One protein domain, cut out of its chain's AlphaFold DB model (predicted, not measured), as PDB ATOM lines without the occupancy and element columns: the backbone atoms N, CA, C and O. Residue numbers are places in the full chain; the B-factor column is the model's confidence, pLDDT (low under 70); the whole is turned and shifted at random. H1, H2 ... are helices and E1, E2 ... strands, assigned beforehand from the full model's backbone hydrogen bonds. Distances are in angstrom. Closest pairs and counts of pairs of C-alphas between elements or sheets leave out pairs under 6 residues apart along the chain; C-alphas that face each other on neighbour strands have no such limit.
ATOM      1  N   SER A   3      22.363 -48.403  51.229       48.69
ATOM      2  CA  SER A   3      21.834 -47.199  50.563       48.69
ATOM      3  C   SER A   3      22.880 -46.085  50.362       48.69
ATOM      4  O   SER A   3      22.859 -45.419  49.332       48.69
ATOM      5  N   LEU A   4      23.867 -45.932  51.260       39.91
ATOM      6  CA  LEU A   4      24.896 -44.884  51.113       39.91
ATOM      7  C   LEU A   4      25.954 -45.189  50.035       39.91
ATOM      8  O   LEU A   4      26.465 -44.264  49.411       39.91
ATOM      9  N   PHE A   5      26.256 -46.464  49.762       37.59
ATOM     10  CA  PHE A   5      27.206 -46.829  48.699       37.59
ATOM     11  C   PHE A   5      26.632 -46.616  47.289       37.59
ATOM     12  O   PHE A   5      27.381 -46.310  46.365       37.59
ATOM     13  N   PHE A   6      25.310 -46.728  47.118       40.69
ATOM     14  CA  PHE A   6      24.653 -46.536  45.821       40.69
ATOM     15  C   PHE A   6      24.606 -45.052  45.413       40.69
ATOM     16  O   PHE A   6      24.859 -44.717  44.258       40.69
ATOM     17  N   LEU A   7      24.391 -44.154  46.380       45.62
ATOM     18  CA  LEU A   7      24.411 -42.700  46.169       45.62
ATOM     19  C   LEU A   7      25.825 -42.148  45.911       45.62
ATOM     20  O   LEU A   7      25.992 -41.267  45.070       45.62
ATOM     21  N   ALA A   8      26.858 -42.700  46.557       43.56
ATOM     22  CA  ALA A   8      28.245 -42.294  46.308       43.56
ATOM     23  C   ALA A   8      28.751 -42.705  44.908       43.56
ATOM     24  O   ALA A   8      29.549 -41.987  44.301       43.56
ATOM     25  N   ARG A   9      28.254 -43.825  44.361       43.78
ATOM     26  CA  ARG A   9      28.622 -44.311  43.020       43.78
ATOM     27  C   ARG A   9      28.023 -43.453  41.899       43.78
ATOM     28  O   ARG A   9      28.749 -43.096  40.975       43.78
ATOM     29  N   GLN A  10      26.764 -43.024  42.031       47.78
ATOM     30  CA  GLN A  10      26.135 -42.126  41.050       47.78
ATOM     31  C   GLN A  10      26.794 -40.737  41.002       47.78
ATOM     32  O   GLN A  10      26.911 -40.142  39.930       47.78
ATOM     33  N   HIS A  11      27.301 -40.234  42.133       42.31
ATOM     34  CA  HIS A  11      27.998 -38.944  42.175       42.31
ATOM     35  C   HIS A  11      29.394 -38.988  41.515       42.31
ATOM     36  O   HIS A  11      29.820 -38.000  40.915       42.31
ATOM     37  N   GLN A  12      30.093 -40.132  41.567       43.94
ATOM     38  CA  GLN A  12      31.365 -40.333  40.853       43.94
ATOM     39  C   GLN A  12      31.181 -40.605  39.350       43.94
ATOM     40  O   GLN A  12      32.013 -40.174  38.549       43.94
ATOM     41  N   GLU A  13      30.103 -41.277  38.940       42.88
ATOM     42  CA  GLU A  13      29.780 -41.488  37.519       42.88
ATOM     43  C   GLU A  13      29.331 -40.186  36.828       42.88
ATOM     44  O   GLU A  13      29.740 -39.916  35.698       42.88
ATOM     45  N   GLY A  14      28.608 -39.306  37.534       36.88
ATOM     46  CA  GLY A  14      28.240 -37.975  37.032       36.88
ATOM     47  C   GLY A  14      29.436 -37.043  36.773       36.88
ATOM     48  O   GLY A  14      29.431 -36.291  35.800       36.88
ATOM     49  N   GLN A  15      30.501 -37.119  37.582       43.41
ATOM     50  CA  GLN A  15      31.712 -36.302  37.390       43.41
ATOM     51  C   GLN A  15      32.648 -36.832  36.289       43.41
ATOM     52  O   GLN A  15      33.312 -36.031  35.622       43.41
ATOM     53  N   LYS A  16      32.670 -38.153  36.049       42.53
ATOM     54  CA  LYS A  16      33.415 -38.766  34.932       42.53
ATOM     55  C   LYS A  16      32.781 -38.455  33.571       42.53
ATOM     56  O   LYS A  16      33.512 -38.161  32.629       42.53
ATOM     57  N   ASN A  17      31.449 -38.418  33.483       45.22
ATOM     58  CA  ASN A  17      30.731 -38.090  32.243       45.22
ATOM     59  C   ASN A  17      30.881 -36.617  31.817       45.22
ATOM     60  O   ASN A  17      30.946 -36.325  30.625       45.22
ATOM     61  N   LEU A  18      31.011 -35.684  32.769       46.47
ATOM     62  CA  LEU A  18      31.244 -34.263  32.472       46.47
ATOM     63  C   LEU A  18      32.655 -33.990  31.920       46.47
ATOM     64  O   LEU A  18      32.813 -33.176  31.012       46.47
ATOM     65  N   HIS A  19      33.677 -34.684  32.431       44.03
ATOM     66  CA  HIS A  19      35.045 -34.572  31.909       44.03
ATOM     67  C   HIS A  19      35.221 -35.319  30.579       44.03
ATOM     68  O   HIS A  19      35.882 -34.796  29.683       44.03
ATOM     69  N   GLY A  20      34.587 -36.488  30.418       41.59
ATOM     70  CA  GLY A  20      34.584 -37.251  29.163       41.59
ATOM     71  C   GLY A  20      33.953 -36.475  28.006       41.59
ATOM     72  O   GLY A  20      34.600 -36.284  26.980       41.59
ATOM     73  N   GLY A  21      32.759 -35.902  28.210       47.84
ATOM     74  CA  GLY A  21      32.079 -35.110  27.178       47.84
ATOM     75  C   GLY A  21      32.813 -33.818  26.795       47.84
ATOM     76  O   GLY A  21      32.710 -33.356  25.661       47.84
ATOM     77  N   PHE A  22      33.595 -33.234  27.707       50.44
ATOM     78  CA  PHE A  22      34.400 -32.045  27.414       50.44
ATOM     79  C   PHE A  22      35.678 -32.367  26.623       50.44
ATOM     80  O   PHE A  22      36.042 -31.621  25.711       50.44
ATOM     81  N   ILE A  23      36.343 -33.483  26.939       63.16
ATOM     82  CA  ILE A  23      37.515 -33.970  26.195       63.16
ATOM     83  C   ILE A  23      37.098 -34.440  24.796       63.16
ATOM     84  O   ILE A  23      37.733 -34.056  23.817       63.16
ATOM     85  N   GLU A  24      36.001 -35.190  24.683       58.22
ATOM     86  CA  GLU A  24      35.453 -35.634  23.395       58.22
ATOM     87  C   GLU A  24      35.028 -34.458  22.517       58.22
ATOM     88  O   GLU A  24      35.365 -34.430  21.335       58.22
ATOM     89  N   LYS A  25      34.364 -33.444  23.089       60.62
ATOM     90  CA  LYS A  25      33.979 -32.238  22.348       60.62
ATOM     91  C   LYS A  25      35.194 -31.470  21.824       60.62
ATOM     92  O   LYS A  25      35.215 -31.133  20.648       60.62
ATOM     93  N   ARG A  26      36.232 -31.259  22.646       59.91
ATOM     94  CA  ARG A  26      37.489 -30.631  22.187       59.91
ATOM     95  C   ARG A  26      38.177 -31.433  21.088       59.91
ATOM     96  O   ARG A  26      38.703 -30.848  20.150       59.91
ATOM     97  N   ASN A  27      38.188 -32.758  21.205       64.44
ATOM     98  CA  ASN A  27      38.797 -33.619  20.199       64.44
ATOM     99  C   ASN A  27      38.018 -33.559  18.874       64.44
ATOM    100  O   ASN A  27      38.609 -33.430  17.809       64.44
ATOM    101  N   MET A  28      36.685 -33.559  18.948       61.22
ATOM    102  CA  MET A  28      35.801 -33.390  17.792       61.22
ATOM    103  C   MET A  28      35.975 -32.015  17.131       61.22
ATOM    104  O   MET A  28      36.034 -31.924  15.905       61.22
ATOM    105  N   ASP A  29      36.096 -30.953  17.933       71.00
ATOM    106  CA  ASP A  29      36.349 -29.593  17.448       71.00
ATOM    107  C   ASP A  29      37.710 -29.505  16.729       71.00
ATOM    108  O   ASP A  29      37.791 -28.907  15.656       71.00
ATOM    109  N   ASN A  30      38.755 -30.163  17.250       70.88
ATOM    110  CA  ASN A  30      40.074 -30.231  16.608       70.88
ATOM    111  C   ASN A  30      40.039 -31.005  15.281       70.88
ATOM    112  O   ASN A  30      40.483 -30.480  14.265       70.88
ATOM    113  N   ILE A  31      39.433 -32.200  15.259       70.19
ATOM    114  CA  ILE A  31      39.272 -33.007  14.033       70.19
ATOM    115  C   ILE A  31      38.540 -32.203  12.947       70.19
ATOM    116  O   ILE A  31      38.884 -32.262  11.766       70.19
ATOM    117  N   LYS A  32      37.535 -31.415  13.342       77.69
ATOM    118  CA  LYS A  32      36.775 -30.569  12.420       77.69
ATOM    119  C   LYS A  32      37.597 -29.397  11.875       77.69
ATOM    120  O   LYS A  32      37.439 -29.050  10.705       77.69
ATOM    121  N   ILE A  33      38.456 -28.785  12.692       83.38
ATOM    122  CA  ILE A  33      39.365 -27.723  12.240       83.38
ATOM    123  C   ILE A  33      40.377 -28.284  11.240       83.38
ATOM    124  O   ILE A  33      40.524 -27.709  10.162       83.38
ATOM    125  N   ASP A  34      41.003 -29.419  11.548       88.19
ATOM    126  CA  ASP A  34      41.992 -30.050  10.669       88.19
ATOM    127  C   ASP A  34      41.380 -30.416   9.314       88.19
ATOM    128  O   ASP A  34      41.963 -30.136   8.269       88.19
ATOM    129  N   ALA A  35      40.151 -30.942   9.301       88.62
ATOM    130  CA  ALA A  35      39.432 -31.217   8.060       88.62
ATOM    131  C   ALA A  35      39.211 -29.949   7.211       88.62
ATOM    132  O   ALA A  35      39.401 -29.977   5.994       88.62
ATOM    133  N   ILE A  36      38.858 -28.819   7.837       87.88
ATOM    134  CA  ILE A  36      38.698 -27.534   7.134       87.88
ATOM    135  C   ILE A  36      40.037 -27.041   6.574       87.88
ATOM    136  O   ILE A  36      40.069 -26.507   5.465       87.88
ATOM    137  N   LEU A  37      41.128 -27.179   7.331       89.50
ATOM    138  CA  LEU A  37      42.462 -26.770   6.890       89.50
ATOM    139  C   LEU A  37      42.940 -27.626   5.712       89.50
ATOM    140  O   LEU A  37      43.329 -27.064   4.691       89.50
ATOM    141  N   ASN A  38      42.792 -28.947   5.802       92.94
ATOM    142  CA  ASN A  38      43.145 -29.879   4.732       92.94
ATOM    143  C   ASN A  38      42.357 -29.599   3.444       92.94
ATOM    144  O   ASN A  38      42.920 -29.623   2.352       92.94
ATOM    145  N   GLU A  39      41.062 -29.279   3.539       93.38
ATOM    146  CA  GLU A  39      40.275 -28.893   2.360       93.38
ATOM    147  C   GLU A  39      40.734 -27.569   1.742       93.38
ATOM    148  O   GLU A  39      40.718 -27.418   0.519       93.38
ATOM    149  N   LYS A  40      41.128 -26.593   2.566       91.00
ATOM    150  CA  LYS A  40      41.676 -25.324   2.070       91.00
ATOM    151  C   LYS A  40      43.016 -25.533   1.371       91.00
ATOM    152  O   LYS A  40      43.232 -24.939   0.319       91.00
ATOM    153  N   GLU A  41      43.872 -26.389   1.915       94.50
ATOM    154  CA  GLU A  41      45.150 -26.758   1.306       94.50
ATOM    155  C   GLU A  41      44.949 -27.521  -0.011       94.50
ATOM    156  O   GLU A  41      45.523 -27.149  -1.033       94.50
ATOM    157  N   ALA A  42      44.045 -28.506  -0.043       95.44
ATOM    158  CA  ALA A  42      43.688 -29.220  -1.269       95.44
ATOM    159  C   ALA A  42      43.143 -28.273  -2.351       95.44
ATOM    160  O   ALA A  42      43.499 -28.385  -3.525       95.44
ATOM    161  N   ARG A  43      42.319 -27.292  -1.957       95.69
ATOM    162  CA  ARG A  43      41.832 -26.251  -2.870       95.69
ATOM    163  C   ARG A  43      42.967 -25.381  -3.395       95.69
ATOM    164  O   ARG A  43      42.989 -25.097  -4.588       95.69
ATOM    165  N   TRP A  44      43.905 -24.979  -2.542       94.75
ATOM    166  CA  TRP A  44      45.076 -24.218  -2.974       94.75
ATOM    167  C   TRP A  44      45.923 -25.016  -3.972       94.75
ATOM    168  O   TRP A  44      46.236 -24.507  -5.044       94.75
ATOM    169  N   HIS A  45      46.193 -26.297  -3.713       96.44
ATOM    170  CA  HIS A  45      46.872 -27.158  -4.687       96.44
ATOM    171  C   HIS A  45      46.121 -27.258  -6.015       96.44
ATOM    172  O   HIS A  45      46.743 -27.216  -7.078       96.44
ATOM    173  N   ARG A  46      44.786 -27.341  -5.971       97.44
ATOM    174  CA  ARG A  46      43.955 -27.362  -7.177       97.44
ATOM    175  C   ARG A  46      44.061 -26.060  -7.974       97.44
ATOM    176  O   ARG A  46      44.151 -26.111  -9.196       97.44
ATOM    177  N   VAL A  47      44.107 -24.916  -7.292       97.19
ATOM    178  CA  VAL A  47      44.366 -23.606  -7.907       97.19
ATOM    179  C   VAL A  47      45.727 -23.588  -8.600       97.19
ATOM    180  O   VAL A  47      45.789 -23.269  -9.782       97.19
ATOM    181  N   ILE A  48      46.800 -24.001  -7.915       96.50
ATOM    182  CA  ILE A  48      48.147 -24.057  -8.504       96.50
ATOM    183  C   ILE A  48      48.181 -24.978  -9.730       96.50
ATOM    184  O   ILE A  48      48.806 -24.650 -10.740       96.50
ATOM    185  N   GLN A  49      47.507 -26.127  -9.669       97.50
ATOM    186  CA  GLN A  49      47.411 -27.045 -10.801       97.50
ATOM    187  C   GLN A  49      46.729 -26.380 -12.002       97.50
ATOM    188  O   GLN A  49      47.278 -26.412 -13.100       97.50
ATOM    189  N   LEU A  50      45.562 -25.764 -11.794       97.75
ATOM    190  CA  LEU A  50      44.794 -25.118 -12.860       97.75
ATOM    191  C   LEU A  50      45.534 -23.923 -13.462       97.75
ATOM    192  O   LEU A  50      45.589 -23.799 -14.681       97.75
ATOM    193  N   SER A  51      46.164 -23.106 -12.623       95.12
ATOM    194  CA  SER A  51      47.020 -21.998 -13.052       95.12
ATOM    195  C   SER A  51      48.139 -22.488 -13.976       95.12
ATOM    196  O   SER A  51      48.394 -21.925 -15.038       95.12
ATOM    197  N   ASN A  52      48.772 -23.611 -13.622       93.62
ATOM    198  CA  ASN A  52      49.830 -24.207 -14.430       93.62
ATOM    199  C   ASN A  52      49.334 -24.866 -15.721       93.62
ATOM    200  O   ASN A  52      50.074 -24.850 -16.705       93.62
ATOM    201  N   GLU A  53      48.146 -25.465 -15.695       96.06
ATOM    202  CA  GLU A  53      47.515 -26.145 -16.830       96.06
ATOM    203  C   GLU A  53      47.044 -25.144 -17.887       96.06
ATOM    204  O   GLU A  53      47.343 -25.313 -19.067       96.06
ATOM    205  N   TRP A  54      46.362 -24.085 -17.455       96.06
ATOM    206  CA  TRP A  54      45.747 -23.106 -18.348       96.06
ATOM    207  C   TRP A  54      46.647 -21.918 -18.671       96.06
ATOM    208  O   TRP A  54      46.435 -21.292 -19.700       96.06
ATOM    209  N   LYS A  55      47.664 -21.637 -17.841       94.81
ATOM    210  CA  LYS A  55      48.498 -20.422 -17.927       94.81
ATOM    211  C   LYS A  55      47.683 -19.134 -17.833       94.81
ATOM    212  O   LYS A  55      48.059 -18.118 -18.401       94.81
ATOM    213  N   GLU A  56      46.594 -19.205 -17.082       95.06
ATOM    214  CA  GLU A  56      45.620 -18.139 -16.897       95.06
ATOM    215  C   GLU A  56      45.334 -17.974 -15.399       95.06
ATOM    216  O   GLU A  56      45.423 -18.959 -14.649       95.06
ATOM    217  N   PRO A  57      44.957 -16.768 -14.951       96.50
ATOM    218  CA  PRO A  57      44.511 -16.535 -13.589       96.50
ATOM    219  C   PRO A  57      43.322 -17.417 -13.183       96.50
ATOM    220  O   PRO A  57      42.425 -17.734 -13.971       96.50
ATOM    221  N   VAL A  58      43.274 -17.757 -11.898       98.19
ATOM    222  CA  VAL A  58      42.240 -18.612 -11.309       98.19
ATOM    223  C   VAL A  58      41.416 -17.813 -10.307       98.19
ATOM    224  O   VAL A  58      41.955 -17.185  -9.399       98.19
ATOM    225  N   ILE A  59      40.094 -17.878 -10.428       98.31
ATOM    226  CA  ILE A  59      39.150 -17.287  -9.476       98.31
ATOM    227  C   ILE A  59      38.620 -18.382  -8.556       98.31
ATOM    228  O   ILE A  59      38.146 -19.419  -9.023       98.31
ATOM    229  N   VAL A  60      38.622 -18.123  -7.252       98.31
ATOM    230  CA  VAL A  60      37.953 -18.948  -6.245       98.31
ATOM    231  C   VAL A  60      36.858 -18.122  -5.590       98.31
ATOM    232  O   VAL A  60      37.133 -17.160  -4.887       98.31
ATOM    233  N   GLY A  61      35.605 -18.513  -5.804       97.94
ATOM    234  CA  GLY A  61      34.456 -17.940  -5.110       97.94
ATOM    235  C   GLY A  61      33.975 -18.863  -3.995       97.94
ATOM    236  O   GLY A  61      33.709 -20.039  -4.238       97.94
ATOM    237  N   SER A  62      33.790 -18.341  -2.786       96.88
ATOM    238  CA  SER A  62      33.191 -19.071  -1.666       96.88
ATOM    239  C   SER A  62      32.241 -18.201  -0.835       96.88
ATOM    240  O   SER A  62      32.080 -17.005  -1.085       96.88
ATOM    241  N   VAL A  63      31.538 -18.818   0.117       95.19
ATOM    242  CA  VAL A  63      30.590 -18.123   0.999       95.19
ATOM    243  C   VAL A  63      31.244 -17.793   2.335       95.19
ATOM    244  O   VAL A  63      31.744 -18.670   3.042       95.19
ATOM    245  N   VAL A  64      31.141 -16.531   2.747       91.00
ATOM    246  CA  VAL A  64      31.500 -16.093   4.096       91.00
ATOM    247  C   VAL A  64      30.430 -16.567   5.077       91.00
ATOM    248  O   VAL A  64      29.456 -15.869   5.355       91.00
ATOM    249  N   MET A  65      30.622 -17.765   5.632       91.12
ATOM    250  CA  MET A  65      29.744 -18.324   6.661       91.12
ATOM    251  C   MET A  65      30.403 -18.239   8.052       91.12
ATOM    252  O   MET A  65      31.445 -18.874   8.277       91.12
ATOM    253  N   PRO A  66      29.859 -17.455   9.005       85.56
ATOM    254  CA  PRO A  66      30.371 -17.398  10.370       85.56
ATOM    255  C   PRO A  66      29.970 -18.648  11.171       85.56
ATOM    256  O   PRO A  66      29.100 -19.418  10.781       85.56
ATOM    257  N   GLY A  67      30.623 -18.858  12.314       83.38
ATOM    258  CA  GLY A  67      30.346 -20.009  13.175       83.38
ATOM    259  C   GLY A  67      30.959 -21.332  12.682       83.38
ATOM    260  O   GLY A  67      31.730 -21.342  11.715       83.38
ATOM    261  N   PRO A  68      30.681 -22.441  13.390       80.75
ATOM    262  CA  PRO A  68      31.335 -23.730  13.161       80.75
ATOM    263  C   PRO A  68      30.709 -24.557  12.030       80.75
ATOM    264  O   PRO A  68      31.326 -25.517  11.575       80.75
ATOM    265  N   ASP A  69      29.487 -24.241  11.599       86.56
ATOM    266  CA  ASP A  69      28.820 -24.932  10.495       86.56
ATOM    267  C   ASP A  69      28.880 -24.083   9.221       86.56
ATOM    268  O   ASP A  69      28.186 -23.078   9.091       86.56
ATOM    269  N   LYS A  70      29.744 -24.483   8.284       86.12
ATOM    270  CA  LYS A  70      29.916 -23.803   6.991       86.12
ATOM    271  C   LYS A  70      28.876 -24.223   5.951       86.12
ATOM    272  O   LYS A  70      28.796 -23.594   4.902       86.12
ATOM    273  N   ASN A  71      28.089 -25.259   6.248       89.25
ATOM    274  CA  ASN A  71      27.110 -25.868   5.349       89.25
ATOM    275  C   ASN A  71      25.672 -25.698   5.851       89.25
ATOM    276  O   ASN A  71      24.774 -26.418   5.410       89.25
ATOM    277  N   ALA A  72      25.435 -24.734   6.744       88.06
ATOM    278  CA  ALA A  72      24.085 -24.358   7.134       88.06
ATOM    279  C   ALA A  72      23.229 -24.085   5.874       88.06
ATOM    280  O   ALA A  72      23.765 -23.576   4.887       88.06
ATOM    281  N   PRO A  73      21.911 -24.364   5.868       88.38
ATOM    282  CA  PRO A  73      21.081 -24.264   4.658       88.38
ATOM    283  C   PRO A  73      21.157 -22.910   3.933       88.38
ATOM    284  O   PRO A  73      21.041 -22.829   2.711       88.38
ATOM    285  N   CYS A  74      21.402 -21.838   4.689       90.81
ATOM    286  CA  CYS A  74      21.655 -20.501   4.169       90.81
ATOM    287  C   CYS A  74      22.886 -20.403   3.253       90.81
ATOM    288  O   CYS A  74      22.866 -19.608   2.315       90.81
ATOM    289  N   ALA A  75      23.929 -21.205   3.484       93.56
ATOM    290  CA  ALA A  75      25.158 -21.209   2.694       93.56
ATOM    291  C   ALA A  75      24.872 -21.519   1.224       93.56
ATOM    292  O   ALA A  75      25.373 -20.826   0.348       93.56
ATOM    293  N   GLU A  76      24.017 -22.505   0.944       93.81
ATOM    294  CA  GLU A  76      23.679 -22.874  -0.432       93.81
ATOM    295  C   GLU A  76      22.848 -21.782  -1.125       93.81
ATOM    296  O   GLU A  76      23.009 -21.548  -2.319       93.81
ATOM    297  N   ILE A  77      21.991 -21.066  -0.386       94.62
ATOM    298  CA  ILE A  77      21.243 -19.923  -0.937       94.62
ATOM    299  C   ILE A  77      22.212 -18.820  -1.365       94.62
ATOM    300  O   ILE A  77      22.143 -18.345  -2.495       94.62
ATOM    301  N   ILE A  78      23.147 -18.455  -0.484       95.81
ATOM    302  CA  ILE A  78      24.162 -17.435  -0.768       95.81
ATOM    303  C   ILE A  78      25.080 -17.894  -1.907       95.81
ATOM    304  O   ILE A  78      25.422 -17.105  -2.781       95.81
ATOM    305  N   PHE A  79      25.447 -19.177  -1.938       97.44
ATOM    306  CA  PHE A  79      26.304 -19.733  -2.978       97.44
ATOM    307  C   PHE A  79      25.670 -19.646  -4.366       97.44
ATOM    308  O   PHE A  79      26.357 -19.325  -5.333       97.44
ATOM    309  N   ARG A  80      24.361 -19.891  -4.492       96.00
ATOM    310  CA  ARG A  80      23.671 -19.701  -5.775       96.00
ATOM    311  C   ARG A  80      23.754 -18.251  -6.245       96.00
ATOM    312  O   ARG A  80      24.096 -18.024  -7.399       96.00
ATOM    313  N   GLU A  81      23.534 -17.288  -5.352       96.62
ATOM    314  CA  GLU A  81      23.682 -15.862  -5.680       96.62
ATOM    315  C   GLU A  81      25.115 -15.494  -6.081       96.62
ATOM    316  O   GLU A  81      25.310 -14.725  -7.020       96.62
ATOM    317  N   LEU A  82      26.122 -16.073  -5.421       97.56
ATOM    318  CA  LEU A  82      27.524 -15.922  -5.811       97.56
ATOM    319  C   LEU A  82      27.762 -16.438  -7.237       97.56
ATOM    320  O   LEU A  82      28.379 -15.752  -8.050       97.56
ATOM    321  N   VAL A  83      27.265 -17.635  -7.559       97.19
ATOM    322  CA  VAL A  83      27.406 -18.215  -8.902       97.19
ATOM    323  C   VAL A  83      26.705 -17.347  -9.949       97.19
ATOM    324  O   VAL A  83      27.294 -17.090 -10.998       97.19
ATOM    325  N   GLU A  84      25.495 -16.852  -9.676       95.81
ATOM    326  CA  GLU A  84      24.803 -15.916 -10.574       95.81
ATOM    327  C   GLU A  84      25.575 -14.599 -10.745       95.81
ATOM    328  O   GLU A  84      25.664 -14.071 -11.854       95.81
ATOM    329  N   ALA A  85      26.194 -14.080  -9.683       95.69
ATOM    330  CA  ALA A  85      27.029 -12.889  -9.769       95.69
ATOM    331  C   ALA A  85      28.277 -13.118 -10.641       95.69
ATOM    332  O   ALA A  85      28.598 -12.272 -11.478       95.69
ATOM    333  N   LEU A  86      28.940 -14.270 -10.497       96.56
ATOM    334  CA  LEU A  86      30.122 -14.644 -11.280       96.56
ATOM    335  C   LEU A  86      29.806 -14.919 -12.756       96.56
ATOM    336  O   LEU A  86      30.661 -14.679 -13.608       96.56
ATOM    337  N   LYS A  87      28.574 -15.325 -13.102       94.38
ATOM    338  CA  LYS A  87      28.154 -15.451 -14.513       94.38
ATOM    339  C   LYS A  87      28.291 -14.144 -15.288       94.38
ATOM    340  O   LYS A  87      28.521 -14.189 -16.493       94.38
ATOM    341  N   ARG A  88      28.180 -12.986 -14.623       91.12
ATOM    342  CA  ARG A  88      28.414 -11.684 -15.271       91.12
ATOM    343  C   ARG A  88      29.847 -11.562 -15.783       91.12
ATOM    344  O   ARG A  88      30.038 -11.041 -16.871       91.12
ATOM    345  N   LEU A  89      30.824 -12.095 -15.044       92.00
ATOM    346  CA  LEU A  89      32.211 -12.158 -15.506       92.00
ATOM    347  C   LEU A  89      32.346 -13.145 -16.659       92.00
ATOM    348  O   LEU A  89      32.931 -12.802 -17.675       92.00
ATOM    349  N   SER A  90      31.732 -14.327 -16.545       89.00
ATOM    350  CA  SER A  90      31.758 -15.342 -17.606       89.00
ATOM    351  C   SER A  90      31.109 -14.891 -18.923       89.00
ATOM    352  O   SER A  90      31.436 -15.426 -19.978       89.00
ATOM    353  N   GLY A  91      30.183 -13.929 -18.873       90.44
ATOM    354  CA  GLY A  91      29.594 -13.307 -20.061       90.44
ATOM    355  C   GLY A  91      30.510 -12.291 -20.752       90.44
ATOM    356  O   GLY A  91      30.320 -12.021 -21.933       90.44
ATOM    357  N   VAL A  92      31.496 -11.743 -20.032       93.94
ATOM    358  CA  VAL A  92      32.517 -10.824 -20.565       93.94
ATOM    359  C   VAL A  92      33.768 -11.597 -20.991       93.94
ATOM    360  O   VAL A  92      34.299 -11.369 -22.074       93.94
ATOM    361  N   TRP A  93      34.206 -12.540 -20.156       95.31
ATOM    362  CA  TRP A  93      35.367 -13.399 -20.369       95.31
ATOM    363  C   TRP A  93      34.928 -14.866 -20.332       95.31
ATOM    364  O   TRP A  93      34.568 -15.362 -19.261       95.31
ATOM    365  N   PRO A  94      34.936 -15.576 -21.475       94.81
ATOM    366  CA  PRO A  94      34.476 -16.959 -21.544       94.81
ATOM    367  C   PRO A  94      35.186 -17.877 -20.537       94.81
ATOM    368  O   PRO A  94      36.402 -17.763 -20.359       94.81
ATOM    369  N   PRO A  95      34.469 -18.806 -19.881       95.69
ATOM    370  CA  PRO A  95      35.087 -19.747 -18.959       95.69
ATOM    371  C   PRO A  95      35.857 -20.833 -19.720       95.69
ATOM    372  O   PRO A  95      35.296 -21.529 -20.564       95.69
ATOM    373  N   LEU A  96      37.127 -21.005 -19.368       97.06
ATOM    374  CA  LEU A  96      37.995 -22.096 -19.818       97.06
ATOM    375  C   LEU A  96      37.845 -23.331 -18.923       97.06
ATOM    376  O   LEU A  96      37.853 -24.466 -19.392       97.06
ATOM    377  N   HIS A  97      37.639 -23.102 -17.625       97.81
ATOM    378  CA  HIS A  97      37.414 -24.153 -16.644       97.81
ATOM    379  C   HIS A  97      36.375 -23.724 -15.610       97.81
ATOM    380  O   HIS A  97      36.282 -22.552 -15.239       97.81
ATOM    381  N   ARG A  98      35.606 -24.698 -15.119       97.62
ATOM    382  CA  ARG A  98      34.650 -24.506 -14.031       97.62
ATOM    383  C   ARG A  98      34.542 -25.765 -13.188       97.62
ATOM    384  O   ARG A  98      34.162 -26.817 -13.690       97.62
ATOM    385  N   GLU A  99      34.745 -25.606 -11.889       97.50
ATOM    386  CA  GLU A  99      34.625 -26.678 -10.908       97.50
ATOM    387  C   GLU A  99      33.828 -26.190  -9.699       97.50
ATOM    388  O   GLU A  99      34.044 -25.091  -9.199       97.50
ATOM    389  N   VAL A 100      32.875 -26.996  -9.231       97.69
ATOM    390  CA  VAL A 100      32.091 -26.696  -8.029       97.69
ATOM    391  C   VAL A 100      32.534 -27.636  -6.921       97.69
ATOM    392  O   VAL A 100      32.482 -28.851  -7.081       97.69
ATOM    393  N   LEU A 101      32.925 -27.064  -5.788       96.00
ATOM    394  CA  LEU A 101      33.395 -27.793  -4.620       96.00
ATOM    395  C   LEU A 101      32.307 -27.828  -3.544       96.00
ATOM    396  O   LEU A 101      31.604 -26.840  -3.293       96.00
ATOM    397  N   ARG A 102      32.179 -28.982  -2.893       93.56
ATOM    398  CA  ARG A 102      31.319 -29.207  -1.728       93.56
ATOM    399  C   ARG A 102      32.138 -29.957  -0.684       93.56
ATOM    400  O   ARG A 102      32.674 -31.016  -0.987       93.56
ATOM    401  N   GLY A 103      32.251 -29.387   0.511       90.62
ATOM    402  CA  GLY A 103      33.096 -29.913   1.582       90.62
ATOM    403  C   GLY A 103      32.764 -29.292   2.936       90.62
ATOM    404  O   GLY A 103      31.879 -28.440   3.046       90.62
ATOM    405  N   VAL A 104      33.468 -29.703   3.989       90.44
ATOM    406  CA  VAL A 104      33.265 -29.215   5.365       90.44
ATOM    407  C   VAL A 104      33.553 -27.721   5.530       90.44
ATOM    408  O   VAL A 104      33.040 -27.090   6.454       90.44
ATOM    409  N   SER A 105      34.333 -27.140   4.621       90.38
ATOM    410  CA  SER A 105      34.643 -25.711   4.557       90.38
ATOM    411  C   SER A 105      33.561 -24.861   3.872       90.38
ATOM    412  O   SER A 105      33.704 -23.638   3.830       90.38
ATOM    413  N   GLY A 106      32.464 -25.476   3.420       93.31
ATOM    414  CA  GLY A 106      31.351 -24.808   2.746       93.31
ATOM    415  C   GLY A 106      31.407 -24.944   1.220       93.31
ATOM    416  O   GLY A 106      32.374 -25.478   0.667       93.31
ATOM    417  N   PRO A 107      30.363 -24.483   0.509       96.31
ATOM    418  CA  PRO A 107      30.333 -24.514  -0.946       96.31
ATOM    419  C   PRO A 107      31.298 -23.484  -1.550       96.31
ATOM    420  O   PRO A 107      31.370 -22.335  -1.106       96.31
ATOM    421  N   ALA A 108      32.008 -23.888  -2.602       97.62
ATOM    422  CA  ALA A 108      32.896 -23.015  -3.366       97.62
ATOM    423  C   ALA A 108      32.828 -23.322  -4.871       97.62
ATOM    424  O   ALA A 108      32.307 -24.358  -5.292       97.62
ATOM    425  N   ILE A 109      33.334 -22.406  -5.686       98.25
ATOM    426  CA  ILE A 109      33.490 -22.543  -7.133       98.25
ATOM    427  C   ILE A 109      34.895 -22.093  -7.527       98.25
ATOM    428  O   ILE A 109      35.376 -21.077  -7.036       98.25
ATOM    429  N   ILE A 110      35.535 -22.849  -8.413       98.38
ATOM    430  CA  ILE A 110      36.764 -22.455  -9.092       98.38
ATOM    431  C   ILE A 110      36.421 -22.153 -10.549       98.38
ATOM    432  O   ILE A 110      35.719 -22.932 -11.201       98.38
ATOM    433  N   LEU A 111      36.908 -21.024 -11.051       98.19
ATOM    434  CA  LEU A 111      36.781 -20.613 -12.442       98.19
ATOM    435  C   LEU A 111      38.154 -20.266 -13.004       98.19
ATOM    436  O   LEU A 111      38.955 -19.617 -12.339       98.19
ATOM    437  N   VAL A 112      38.373 -20.643 -14.256       98.00
ATOM    438  CA  VAL A 112      39.422 -20.062 -15.098       98.00
ATOM    439  C   VAL A 112      38.697 -19.361 -16.233       98.00
ATOM    440  O   VAL A 112      37.870 -19.984 -16.902       98.00
ATOM    441  N   LEU A 113      38.939 -18.066 -16.400       95.62
ATOM    442  CA  LEU A 113      38.332 -17.255 -17.455       95.62
ATOM    443  C   LEU A 113      39.406 -16.906 -18.486       95.62
ATOM    444  O   LEU A 113      40.574 -16.811 -18.132       95.62
ATOM    445  N   ALA A 114      39.015 -16.701 -19.743       94.31
ATOM    446  CA  ALA A 114      39.914 -16.251 -20.806       94.31
ATOM    447  C   ALA A 114      40.264 -14.756 -20.631       94.31
ATOM    448  O   ALA A 114      39.734 -13.895 -21.341       94.31
ATOM    449  N   GLN A 115      41.074 -14.452 -19.615       95.06
ATOM    450  CA  GLN A 115      41.545 -13.120 -19.240       95.06
ATOM    451  C   GLN A 115      42.826 -13.246 -18.408       95.06
ATOM    452  O   GLN A 115      42.759 -13.661 -17.251       95.06
ATOM    453  N   ASP A 116      43.943 -12.805 -18.974       92.81
ATOM    454  CA  ASP A 116      45.289 -12.981 -18.425       92.81
ATOM    455  C   ASP A 116      45.679 -11.913 -17.388       92.81
ATOM    456  O   ASP A 116      46.553 -12.149 -16.553       92.81
ATOM    457  N   ASP A 117      45.012 -10.752 -17.361       95.50
ATOM    458  CA  ASP A 117      45.244  -9.736 -16.330       95.50
ATOM    459  C   ASP A 117      44.492 -10.081 -15.032       95.50
ATOM    460  O   ASP A 117      43.334  -9.697 -14.795       95.50
ATOM    461  N   ALA A 118      45.204 -10.747 -14.122       95.81
ATOM    462  CA  ALA A 118      44.711 -11.095 -12.794       95.81
ATOM    463  C   ALA A 118      44.249  -9.868 -11.977       95.81
ATOM    464  O   ALA A 118      43.345  -9.967 -11.140       95.81
ATOM    465  N   ARG A 119      44.801  -8.672 -12.230       95.81
ATOM    466  CA  ARG A 119      44.393  -7.433 -11.546       95.81
ATOM    467  C   ARG A 119      43.066  -6.903 -12.076       95.81
ATOM    468  O   ARG A 119      42.335  -6.268 -11.315       95.81
ATOM    469  N   LEU A 120      42.740  -7.105 -13.355       95.94
ATOM    470  CA  LEU A 120      41.400  -6.797 -13.876       95.94
ATOM    471  C   LEU A 120      40.355  -7.719 -13.253       95.94
ATOM    472  O   LEU A 120      39.329  -7.240 -12.768       95.94
ATOM    473  N   LEU A 121      40.649  -9.018 -13.178       96.62
ATOM    474  CA  LEU A 121      39.773  -9.985 -12.519       96.62
ATOM    475  C   LEU A 121      39.588  -9.663 -11.034       96.62
ATOM    476  O   LEU A 121      38.460  -9.694 -10.542       96.62
ATOM    477  N   LYS A 122      40.660  -9.283 -10.322       96.44
ATOM    478  CA  LYS A 122      40.560  -8.912  -8.903       96.44
ATOM    479  C   LYS A 122      39.715  -7.659  -8.689       96.44
ATOM    480  O   LYS A 122      38.935  -7.624  -7.743       96.44
ATOM    481  N   ARG A 123      39.810  -6.659  -9.573       95.69
ATOM    482  CA  ARG A 123      38.928  -5.480  -9.526       95.69
ATOM    483  C   ARG A 123      37.462  -5.876  -9.696       95.69
ATOM    484  O   ARG A 123      36.639  -5.523  -8.861       95.69
ATOM    485  N   ALA A 124      37.161  -6.696 -10.701       95.81
ATOM    486  CA  ALA A 124      35.802  -7.170 -10.943       95.81
ATOM    487  C   ALA A 124      35.257  -8.042  -9.791       95.81
ATOM    488  O   ALA A 124      34.071  -7.983  -9.467       95.81
ATOM    489  N   ALA A 125      36.121  -8.830  -9.145       95.88
ATOM    490  CA  ALA A 125      35.790  -9.595  -7.946       95.88
ATOM    491  C   ALA A 125      35.391  -8.681  -6.776       95.88
ATOM    492  O   ALA A 125      34.328  -8.878  -6.190       95.88
ATOM    493  N   VAL A 126      36.190  -7.648  -6.489       94.56
ATOM    494  CA  VAL A 126      35.885  -6.664  -5.436       94.56
ATOM    495  C   VAL A 126      34.590  -5.910  -5.745       94.56
ATOM    496  O   VAL A 126      33.742  -5.762  -4.866       94.56
ATOM    497  N   ASP A 127      34.373  -5.516  -7.001       94.31
ATOM    498  CA  ASP A 127      33.127  -4.866  -7.416       94.31
ATOM    499  C   ASP A 127      31.905  -5.761  -7.151       94.31
ATOM    500  O   ASP A 127      30.862  -5.284  -6.701       94.31
ATOM    501  N   ILE A 128      32.017  -7.076  -7.374       95.25
ATOM    502  CA  ILE A 128      30.951  -8.029  -7.038       95.25
ATOM    503  C   ILE A 128      30.704  -8.068  -5.525       95.25
ATOM    504  O   ILE A 128      29.540  -8.017  -5.108       95.25
ATOM    505  N   GLU A 129      31.758  -8.140  -4.712       94.69
ATOM    506  CA  GLU A 129      31.662  -8.181  -3.247       94.69
ATOM    507  C   GLU A 129      31.030  -6.907  -2.660       94.69
ATOM    508  O   GLU A 129      30.266  -6.980  -1.692       94.69
ATOM    509  N   ASP A 130      31.276  -5.751  -3.276       90.88
ATOM    510  CA  ASP A 130      30.763  -4.459  -2.815       90.88
ATOM    511  C   ASP A 130      29.424  -4.051  -3.458       90.88
ATOM    512  O   ASP A 130      28.731  -3.172  -2.939       90.88
ATOM    513  N   SER A 131      29.000  -4.719  -4.537       89.44
ATOM    514  CA  SER A 131      27.805  -4.350  -5.319       89.44
ATOM    515  C   SER A 131      26.473  -4.426  -4.566       89.44
ATOM    516  O   SER A 131      25.487  -3.812  -4.981       89.44
ATOM    517  N   SER A 132      26.379  -5.231  -3.504       89.12
ATOM    518  CA  SER A 132      25.107  -5.487  -2.823       89.12
ATOM    519  C   SER A 132      25.286  -6.027  -1.409       89.12
ATOM    520  O   SER A 132      26.358  -6.487  -1.023       89.12
ATOM    521  N   ALA A 133      24.194  -6.055  -0.639       90.12
ATOM    522  CA  ALA A 133      24.185  -6.695   0.675       90.12
ATOM    523  C   ALA A 133      24.570  -8.188   0.606       90.12
ATOM    524  O   ALA A 133      25.269  -8.670   1.491       90.12
ATOM    525  N   ALA A 134      24.179  -8.896  -0.461       92.88
ATOM    526  CA  ALA A 134      24.587 -10.282  -0.698       92.88
ATOM    527  C   ALA A 134      26.070 -10.400  -1.080       92.88
ATOM    528  O   ALA A 134      26.735 -11.318  -0.610       92.88
ATOM    529  N   GLY A 135      26.606  -9.425  -1.828       93.75
ATOM    530  CA  GLY A 135      28.037  -9.306  -2.137       93.75
ATOM    531  C   GLY A 135      28.921  -9.383  -0.891       93.75
ATOM    532  O   GLY A 135      29.961 -10.039  -0.864       93.75
ATOM    533  N   ARG A 136      28.434  -8.816   0.214       92.62
ATOM    534  CA  ARG A 136      29.121  -8.828   1.508       92.62
ATOM    535  C   ARG A 136      29.195 -10.203   2.184       92.62
ATOM    536  O   ARG A 136      29.830 -10.313   3.233       92.62
ATOM    537  N   LEU A 137      28.565 -11.221   1.601       94.94
ATOM    538  CA  LEU A 137      28.606 -12.621   2.024       94.94
ATOM    539  C   LEU A 137      29.458 -13.493   1.091       94.94
ATOM    540  O   LEU A 137      29.550 -14.700   1.304       94.94
ATOM    541  N   PHE A 138      30.065 -12.907   0.061       96.00
ATOM    542  CA  PHE A 138      30.933 -13.604  -0.885       96.00
ATOM    543  C   PHE A 138      32.399 -13.463  -0.489       96.00
ATOM    544  O   PHE A 138      32.778 -12.488   0.148       96.00
ATOM    545  N   ASP A 139      33.222 -14.430  -0.841       94.94
ATOM    546  CA  ASP A 139      34.675 -14.370  -0.698       94.94
ATOM    547  C   ASP A 139      35.257 -14.755  -2.054       94.94
ATOM    548  O   ASP A 139      35.121 -15.910  -2.466       94.94
ATOM    549  N   ILE A 140      35.765 -13.773  -2.801       97.00
ATOM    550  CA  ILE A 140      36.242 -13.950  -4.173       97.00
ATOM    551  C   ILE A 140      37.742 -13.657  -4.235       97.00
ATOM    552  O   ILE A 140      38.211 -12.513  -4.334       97.00
ATOM    553  N   ASP A 141      38.504 -14.739  -4.225       96.62
ATOM    554  CA  ASP A 141      39.947 -14.725  -4.375       96.62
ATOM    555  C   ASP A 141      40.340 -14.876  -5.841       96.62
ATOM    556  O   ASP A 141      39.689 -15.580  -6.615       96.62
ATOM    557  N   VAL A 142      41.419 -14.197  -6.219       97.50
ATOM    558  CA  VAL A 142      42.015 -14.292  -7.550       97.50
ATOM    559  C   VAL A 142      43.478 -14.635  -7.365       97.50
ATOM    560  O   VAL A 142      44.157 -14.025  -6.538       97.50
ATOM    561  N   TYR A 143      43.936 -15.610  -8.132       97.38
ATOM    562  CA  TYR A 143      45.314 -16.058  -8.189       97.38
ATOM    563  C   TYR A 143      45.835 -15.792  -9.595       97.38
ATOM    564  O   TYR A 143      45.112 -16.031 -10.560       97.38
ATOM    565  N   ASP A 144      47.045 -15.261  -9.702       96.12
ATOM    566  CA  ASP A 144      47.706 -14.990 -10.978       96.12
ATOM    567  C   ASP A 144      48.118 -16.304 -11.668       96.12
ATOM    568  O   ASP A 144      48.024 -17.378 -11.073       96.12
ATOM    569  N   ALA A 145      48.580 -16.241 -12.918       93.69
ATOM    570  CA  ALA A 145      48.956 -17.399 -13.731       93.69
ATOM    571  C   ALA A 145      50.154 -18.198 -13.167       93.69
ATOM    572  O   ALA A 145      50.352 -19.366 -13.527       93.69
ATOM    573  N   ASP A 146      50.933 -17.610 -12.256       91.75
ATOM    574  CA  ASP A 146      51.978 -18.290 -11.479       91.75
ATOM    575  C   ASP A 146      51.451 -18.946 -10.184       91.75
ATOM    576  O   ASP A 146      52.204 -19.604  -9.461       91.75
ATOM    577  N   GLY A 147      50.153 -18.803  -9.901       91.25
ATOM    578  CA  GLY A 147      49.479 -19.322  -8.718       91.25
ATOM    579  C   GLY A 147      49.602 -18.444  -7.470       91.25
ATOM    580  O   GLY A 147      49.124 -18.836  -6.399       91.25
ATOM    581  N   SER A 148      50.228 -17.268  -7.568       94.12
ATOM    582  CA  SER A 148      50.323 -16.318  -6.460       94.12
ATOM    583  C   SER A 148      48.983 -15.604  -6.214       94.12
ATOM    584  O   SER A 148      48.254 -15.301  -7.158       94.12
ATOM    585  N   PRO A 149      48.592 -15.344  -4.954       95.19
ATOM    586  CA  PRO A 149      47.351 -14.629  -4.664       95.19
ATOM    587  C   PRO A 149      47.467 -13.140  -5.015       95.19
ATOM    588  O   PRO A 149      48.416 -12.469  -4.611       95.19
ATOM    589  N   VAL A 150      46.451 -12.587  -5.680       94.75
ATOM    590  CA  VAL A 150      46.370 -11.153  -5.983       94.75
ATOM    591  C   VAL A 150      45.792 -10.398  -4.788       94.75
ATOM    592  O   VAL A 150      44.605 -10.506  -4.455       94.75
ATOM    593  N   SER A 151      46.633  -9.590  -4.146       90.44
ATOM    594  CA  SER A 151      46.254  -8.788  -2.984       90.44
ATOM    595  C   SER A 151      45.379  -7.595  -3.372       90.44
ATOM    596  O   SER A 151      45.762  -6.753  -4.181       90.44
ATOM    597  N   GLY A 152      44.215  -7.462  -2.730       85.56
ATOM    598  CA  GLY A 152      43.381  -6.267  -2.884       85.56
ATOM    599  C   GLY A 152      44.041  -4.999  -2.325       85.56
ATOM    600  O   GLY A 152      43.866  -3.918  -2.881       85.56
ATOM    601  N   VAL A 153      44.851  -5.131  -1.268       83.19
ATOM    602  CA  VAL A 153      45.538  -4.000  -0.618       83.19
ATOM    603  C   VAL A 153      46.566  -3.369  -1.554       83.19
ATOM    604  O   VAL A 153      46.651  -2.148  -1.639       83.19
ATOM    605  N   GLU A 154      47.306  -4.188  -2.302       84.88
ATOM    606  CA  GLU A 154      48.285  -3.710  -3.292       84.88
ATOM    607  C   GLU A 154      47.619  -2.972  -4.460       84.88
ATOM    608  O   GLU A 154      48.235  -2.111  -5.084       84.88
ATOM    609  N   LEU A 155      46.339  -3.258  -4.719       85.12
ATOM    610  CA  LEU A 155      45.513  -2.563  -5.707       85.12
ATOM    611  C   LEU A 155      44.788  -1.330  -5.137       85.12
ATOM    612  O   LEU A 155      44.018  -0.691  -5.852       85.12
ATOM    613  N   GLY A 156      45.033  -0.977  -3.871       87.50
ATOM    614  CA  GLY A 156      44.444   0.192  -3.215       87.50
ATOM    615  C   GLY A 156      43.023  -0.017  -2.687       87.50
ATOM    616  O   GLY A 156      42.367   0.956  -2.313       87.50
ATOM    617  N   PHE A 157      42.531  -1.257  -2.631       87.06
ATOM    618  CA  PHE A 157      41.213  -1.541  -2.072       87.06
ATOM    619  C   PHE A 157      41.206  -1.449  -0.546       87.06
ATOM    620  O   PHE A 157      42.123  -1.910   0.138       87.06
ATOM    621  N   SER A 158      40.137  -0.861  -0.007       82.50
ATOM    622  CA  SER A 158      39.930  -0.761   1.435       82.50
ATOM    623  C   SER A 158      39.599  -2.116   2.050       82.50
ATOM    624  O   SER A 158      38.981  -2.968   1.413       82.50
ATOM    625  N   GLU A 159      39.920  -2.280   3.330       83.88
ATOM    626  CA  GLU A 159      39.498  -3.457   4.084       83.88
ATOM    627  C   GLU A 159      37.962  -3.595   4.108       83.88
ATOM    628  O   GLU A 159      37.213  -2.611   4.128       83.88
ATOM    629  N   ARG A 160      37.485  -4.842   4.150       84.75
ATOM    630  CA  ARG A 160      36.064  -5.172   4.183       84.75
ATOM    631  C   ARG A 160      35.356  -4.528   5.378       84.75
ATOM    632  O   ARG A 160      35.781  -4.646   6.530       84.75
ATOM    633  N   ARG A 161      34.195  -3.931   5.101       89.25
ATOM    634  CA  ARG A 161      33.284  -3.401   6.126       89.25
ATOM    635  C   ARG A 161      32.529  -4.520   6.848       89.25
ATOM    636  O   ARG A 161      32.262  -5.577   6.277       89.25
ATOM    637  N   CYS A 162      32.165  -4.290   8.106       90.94
ATOM    638  CA  CYS A 162      31.504  -5.224   9.012       90.94
ATOM    639  C   CYS A 162      30.024  -5.397   8.669       90.94
ATOM    640  O   CYS A 162      29.337  -4.444   8.305       90.94
ATOM    641  N   LEU A 163      29.516  -6.637   8.754       91.19
ATOM    642  CA  LEU A 163      28.122  -6.957   8.402       91.19
ATOM    643  C   LEU A 163      27.113  -6.256   9.301       91.19
ATOM    644  O   LEU A 163      26.063  -5.846   8.822       91.19
ATOM    645  N   VAL A 164      27.481  -6.069  10.565       93.12
ATOM    646  CA  VAL A 164      26.589  -5.542  11.592       93.12
ATOM    647  C   VAL A 164      26.661  -4.019  11.669       93.12
ATOM    648  O   VAL A 164      25.630  -3.365  11.574       93.12
ATOM    649  N   CYS A 165      27.860  -3.445  11.811       92.94
ATOM    650  CA  CYS A 165      28.018  -2.013  12.101       92.94
ATOM    651  C   CYS A 165      28.606  -1.170  10.960       92.94
ATOM    652  O   CYS A 165      28.694   0.046  11.094       92.94
ATOM    653  N   GLY A 166      29.059  -1.784   9.861       90.06
ATOM    654  CA  GLY A 166      29.685  -1.067   8.743       90.06
ATOM    655  C   GLY A 166      31.116  -0.554   8.982       90.06
ATOM    656  O   GLY A 166      31.739  -0.102   8.027       90.06
ATOM    657  N   GLY A 167      31.662  -0.663  10.202       91.06
ATOM    658  CA  GLY A 167      33.077  -0.378  10.502       91.06
ATOM    659  C   GLY A 167      34.040  -1.435   9.941       91.06
ATOM    660  O   GLY A 167      33.612  -2.341   9.235       91.06
ATOM    661  N   LEU A 168      35.335  -1.372  10.257       90.44
ATOM    662  CA  LEU A 168      36.317  -2.354   9.763       90.44
ATOM    663  C   LEU A 168      36.117  -3.743  10.400       90.44
ATOM    664  O   LEU A 168      35.933  -3.864  11.616       90.44
ATOM    665  N   VAL A 169      36.163  -4.813   9.593       88.38
ATOM    666  CA  VAL A 169      35.998  -6.195  10.091       88.38
ATOM    667  C   VAL A 169      37.124  -6.591  11.046       88.38
ATOM    668  O   VAL A 169      36.837  -7.237  12.058       88.38
ATOM    669  N   SER A 170      38.373  -6.208  10.769       88.88
ATOM    670  CA  SER A 170      39.538  -6.461  11.625       88.88
ATOM    671  C   SER A 170      39.325  -5.956  13.050       88.88
ATOM    672  O   SER A 170      39.554  -6.690  14.015       88.88
ATOM    673  N   GLU A 171      38.806  -4.738  13.201       92.62
ATOM    674  CA  GLU A 171      38.494  -4.154  14.501       92.62
ATOM    675  C   GLU A 171      37.377  -4.903  15.223       92.62
ATOM    676  O   GLU A 171      37.480  -5.150  16.426       92.62
ATOM    677  N   CYS A 172      36.311  -5.271  14.507       92.44
ATOM    678  CA  CYS A 172      35.207  -6.027  15.091       92.44
ATOM    679  C   CYS A 172      35.645  -7.425  15.535       92.44
ATOM    680  O   CYS A 172      35.228  -7.867  16.603       92.44
ATOM    681  N   ARG A 173      36.499  -8.104  14.755       86.88
ATOM    682  CA  ARG A 173      37.046  -9.425  15.102       86.88
ATOM    683  C   ARG A 173      37.981  -9.344  16.301       86.88
ATOM    684  O   ARG A 173      37.793 -10.086  17.257       86.88
ATOM    685  N   ARG A 174      38.948  -8.419  16.277       91.31
ATOM    686  CA  ARG A 174      39.917  -8.236  17.368       91.31
ATOM    687  C   ARG A 174      39.241  -7.829  18.675       91.31
ATOM    688  O   ARG A 174      39.632  -8.302  19.734       91.31
ATOM    689  N   GLY A 175      38.238  -6.956  18.598       90.81
ATOM    690  CA  GLY A 175      37.489  -6.492  19.764       90.81
ATOM    691  C   GLY A 175      36.314  -7.382  20.163       90.81
ATOM    692  O   GLY A 175      35.604  -7.007  21.089       90.81
ATOM    693  N   ALA A 176      36.060  -8.487  19.446       88.88
ATOM    694  CA  ALA A 176      34.863  -9.319  19.599       88.88
ATOM    695  C   ALA A 176      33.564  -8.488  19.714       88.88
ATOM    696  O   ALA A 176      32.693  -8.777  20.529       88.88
ATOM    697  N   LYS A 177      33.449  -7.423  18.901       93.88
ATOM    698  CA  LYS A 177      32.407  -6.385  19.044       93.88
ATOM    699  C   LYS A 177      30.981  -6.900  18.815       93.88
ATOM    700  O   LYS A 177      30.040  -6.237  19.234       93.88
ATOM    701  N   HIS A 178      30.827  -8.021  18.109       94.50
ATOM    702  CA  HIS A 178      29.530  -8.598  17.766       94.50
ATOM    703  C   HIS A 178      29.502 -10.080  18.104       94.50
ATOM    704  O   HIS A 178      30.432 -10.821  17.774       94.50
ATOM    705  N   ALA A 179      28.409 -10.513  18.717       92.81
ATOM    706  CA  ALA A 179      28.148 -11.914  18.975       92.81
ATOM    707  C   ALA A 179      27.721 -12.642  17.688       92.81
ATOM    708  O   ALA A 179      27.225 -12.045  16.728       92.81
ATOM    709  N   LEU A 180      27.906 -13.966  17.657       90.12
ATOM    710  CA  LEU A 180      27.597 -14.778  16.475       90.12
ATOM    711  C   LEU A 180      26.128 -14.638  16.041       90.12
ATOM    712  O   LEU A 180      25.855 -14.555  14.849       90.12
ATOM    713  N   ASN A 181      25.194 -14.573  16.989       92.25
ATOM    714  CA  ASN A 181      23.766 -14.408  16.716       92.25
ATOM    715  C   ASN A 181      23.435 -13.068  16.038       92.25
ATOM    716  O   ASN A 181      22.562 -13.041  15.180       92.25
ATOM    717  N   GLU A 182      24.134 -11.977  16.369       94.19
ATOM    718  CA  GLU A 182      23.945 -10.685  15.694       94.19
ATOM    719  C   GLU A 182      24.371 -10.763  14.225       94.19
ATOM    720  O   GLU A 182      23.663 -10.297  13.331       94.19
ATOM    721  N   VAL A 183      25.516 -11.403  13.965       92.88
ATOM    722  CA  VAL A 183      26.014 -11.610  12.599       92.88
ATOM    723  C   VAL A 183      25.073 -12.531  11.821       92.88
ATOM    724  O   VAL A 183      24.707 -12.208  10.692       92.88
ATOM    725  N   MET A 184      24.638 -13.641  12.425       93.31
ATOM    726  CA  MET A 184      23.685 -14.571  11.810       93.31
ATOM    727  C   MET A 184      22.339 -13.902  11.518       93.31
ATOM    728  O   MET A 184      21.812 -14.079  10.424       93.31
ATOM    729  N   GLY A 185      21.832 -13.060  12.422       93.94
ATOM    730  CA  GLY A 185      20.610 -12.285  12.194       93.94
ATOM    731  C   GLY A 185      20.714 -11.380  10.963       93.94
ATOM    732  O   GLY A 185      19.787 -11.328  10.156       93.94
ATOM    733  N   LYS A 186      21.872 -10.741  10.742       94.50
ATOM    734  CA  LYS A 186      22.115  -9.960   9.518       94.50
ATOM    735  C   LYS A 186      22.188 -10.811   8.256       94.50
ATOM    736  O   LYS A 186      21.668 -10.397   7.223       94.50
ATOM    737  N   ILE A 187      22.778 -11.999   8.328       94.19
ATOM    738  CA  ILE A 187      22.779 -12.945   7.204       94.19
ATOM    739  C   ILE A 187      21.345 -13.368   6.858       94.19
ATOM    740  O   ILE A 187      20.964 -13.357   5.690       94.19
ATOM    741  N   GLU A 188      20.520 -13.679   7.858       93.25
ATOM    742  CA  GLU A 188      19.115 -14.040   7.656       93.25
ATOM    743  C   GLU A 188      18.284 -12.900   7.056       93.25
ATOM    744  O   GLU A 188      17.454 -13.148   6.181       93.25
ATOM    745  N   GLU A 189      18.497 -11.652   7.492       94.06
ATOM    746  CA  GLU A 189      17.875 -10.470   6.876       94.06
ATOM    747  C   GLU A 189      18.193 -10.399   5.376       94.06
ATOM    748  O   GLU A 189      17.281 -10.234   4.564       94.06
ATOM    749  N   ILE A 190      19.464 -10.587   4.999       93.81
ATOM    750  CA  ILE A 190      19.906 -10.574   3.598       93.81
ATOM    751  C   ILE A 190      19.255 -11.715   2.811       93.81
ATOM    752  O   ILE A 190      18.727 -11.493   1.723       93.81
ATOM    753  N   ILE A 191      19.213 -12.926   3.367       92.81
ATOM    754  CA  ILE A 191      18.587 -14.087   2.716       92.81
ATOM    755  C   ILE A 191      17.094 -13.864   2.488       92.81
ATOM    756  O   ILE A 191      16.585 -14.159   1.408       92.81
ATOM    757  N   LYS A 192      16.386 -13.288   3.464       92.81
ATOM    758  CA  LYS A 192      14.968 -12.938   3.305       92.81
ATOM    759  C   LYS A 192      14.744 -11.937   2.171       92.81
ATOM    760  O   LYS A 192      13.672 -11.957   1.577       92.81
ATOM    761  N   MET A 193      15.707 -11.062   1.875       90.12
ATOM    762  CA  MET A 193      15.637 -10.165   0.715       90.12
ATOM    763  C   MET A 193      15.894 -10.914  -0.598       90.12
ATOM    764  O   MET A 193      15.226 -10.634  -1.587       90.12
ATOM    765  N   LEU A 194      16.818 -11.880  -0.601       88.25
ATOM    766  CA  LEU A 194      17.126 -12.706  -1.773       88.25
ATOM    767  C   LEU A 194      15.940 -13.584  -2.192       88.25
ATOM    768  O   LEU A 194      15.596 -13.617  -3.364       88.25
ATOM    769  N   CYS A 195      15.255 -14.224  -1.241       82.81
ATOM    770  CA  CYS A 195      14.093 -15.078  -1.527       82.81
ATOM    771  C   CYS A 195      12.823 -14.318  -1.962       82.81
ATOM    772  O   CYS A 195      11.810 -14.954  -2.233       82.81
ATOM    773  N   LYS A 196      12.843 -12.978  -1.962       76.31
ATOM    774  CA  LYS A 196      11.721 -12.129  -2.400       76.31
ATOM    775  C   LYS A 196      11.867 -11.611  -3.836       76.31
ATOM    776  O   LYS A 196      10.954 -10.932  -4.300       76.31
TER     777      LYS A 196
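This is residues 3 to 196 of the 197 residues of a protein of Synergistaceae bacterium (UniProt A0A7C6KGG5). A compact body is built round a four-stranded sheet between helices, and one very long helix, H1, covers one face of the sheet with its last part and sticks out as a free arm with residues 3 to 28. H2 and H3 cover the other face, while H5 meets the beginning of H2 and short H4 lies off the sheet after a long loop. The printed part has 194 residues, with five named helices and four named strands in the order H1, E1, H2, E2, E3, H3, E4, H4, H5; the sheet runs E2, E3, E1, E4, all antiparallel, and the class is mixed, helices and strands. The whole is loose, with a radius of gyration of the C-alphas of 21.4 A, and spans 81 by 37 by 33 A.

In the sheet, E2 is residues 95 to 101, E3 residues 108 to 113, E1 residues 58 to 63 and E4 residues 138 to 143; E1 is 17.0 A long. H1, residues 3 to 54, measures 76.8 A, from C-alpha 3 at (21.834, -47.199, 50.563) to C-alpha 54 at (45.747, -23.106, -18.348). H2, residues 73 to 92, measures 30.8 A, and H3, residues 118 to 130, 18.4 A. H4 is residues 169 to 174. H5, residues 180 to 194, measures 21.1 A and ends with C-alpha 194 at (17.126, -12.706, -1.773).

The sheet is twisted, with edge strands E2 and E4. E2 and E3 form a hairpin, with N 99 and O 110 at 2.9 A. Between E3 and E1, N 59 and O 111 are 2.8 A apart; between E1 and E4, N 60 and O 141 are 2.8 A apart. These N and O pairs are within hydrogen-bond range. H1 is on the sheet at a height of 9.4 A, over E3 and E1 and along the strands; its closest C-alphas to E1 are those of Ser 51 and Val 58, 6.1 A. On the opposite face, H2 has a height over the sheet of 8.1 A and H3 of 8.7 A. E1, H2, E2 and E3, H3, E4 are split strand-helix-strand units, two strands running the same way with another strand between them, each with a right-handed crossover. H2 and H3 only just touch, with 3 pairs of C-alphas within 8 A, the closest those of Ala 85 and Ile 128, 6.8 A. H5 touches H2 at a steep tilt of 54 degrees, with Cys 74 and Ile 191 the closest C-alphas, 7.3 A. H4 touches no helix. Every O i to N i+4 pair is within hydrogen-bond range in H3, H4 and H5, against 46 of 48 in H1 and 12 of 16 in H2.

The C-alphas of Ser 3 and Val 92 are the two farthest apart, 80.6 A. Without residues 3 to 28, the body spans 43 by 36 by 33 A. The printed part has no cut. The link from E4 to H4, residues 144 to 168, is long. Mean pLDDT of the printed part is 86.4; residues 3 to 28 are under 70.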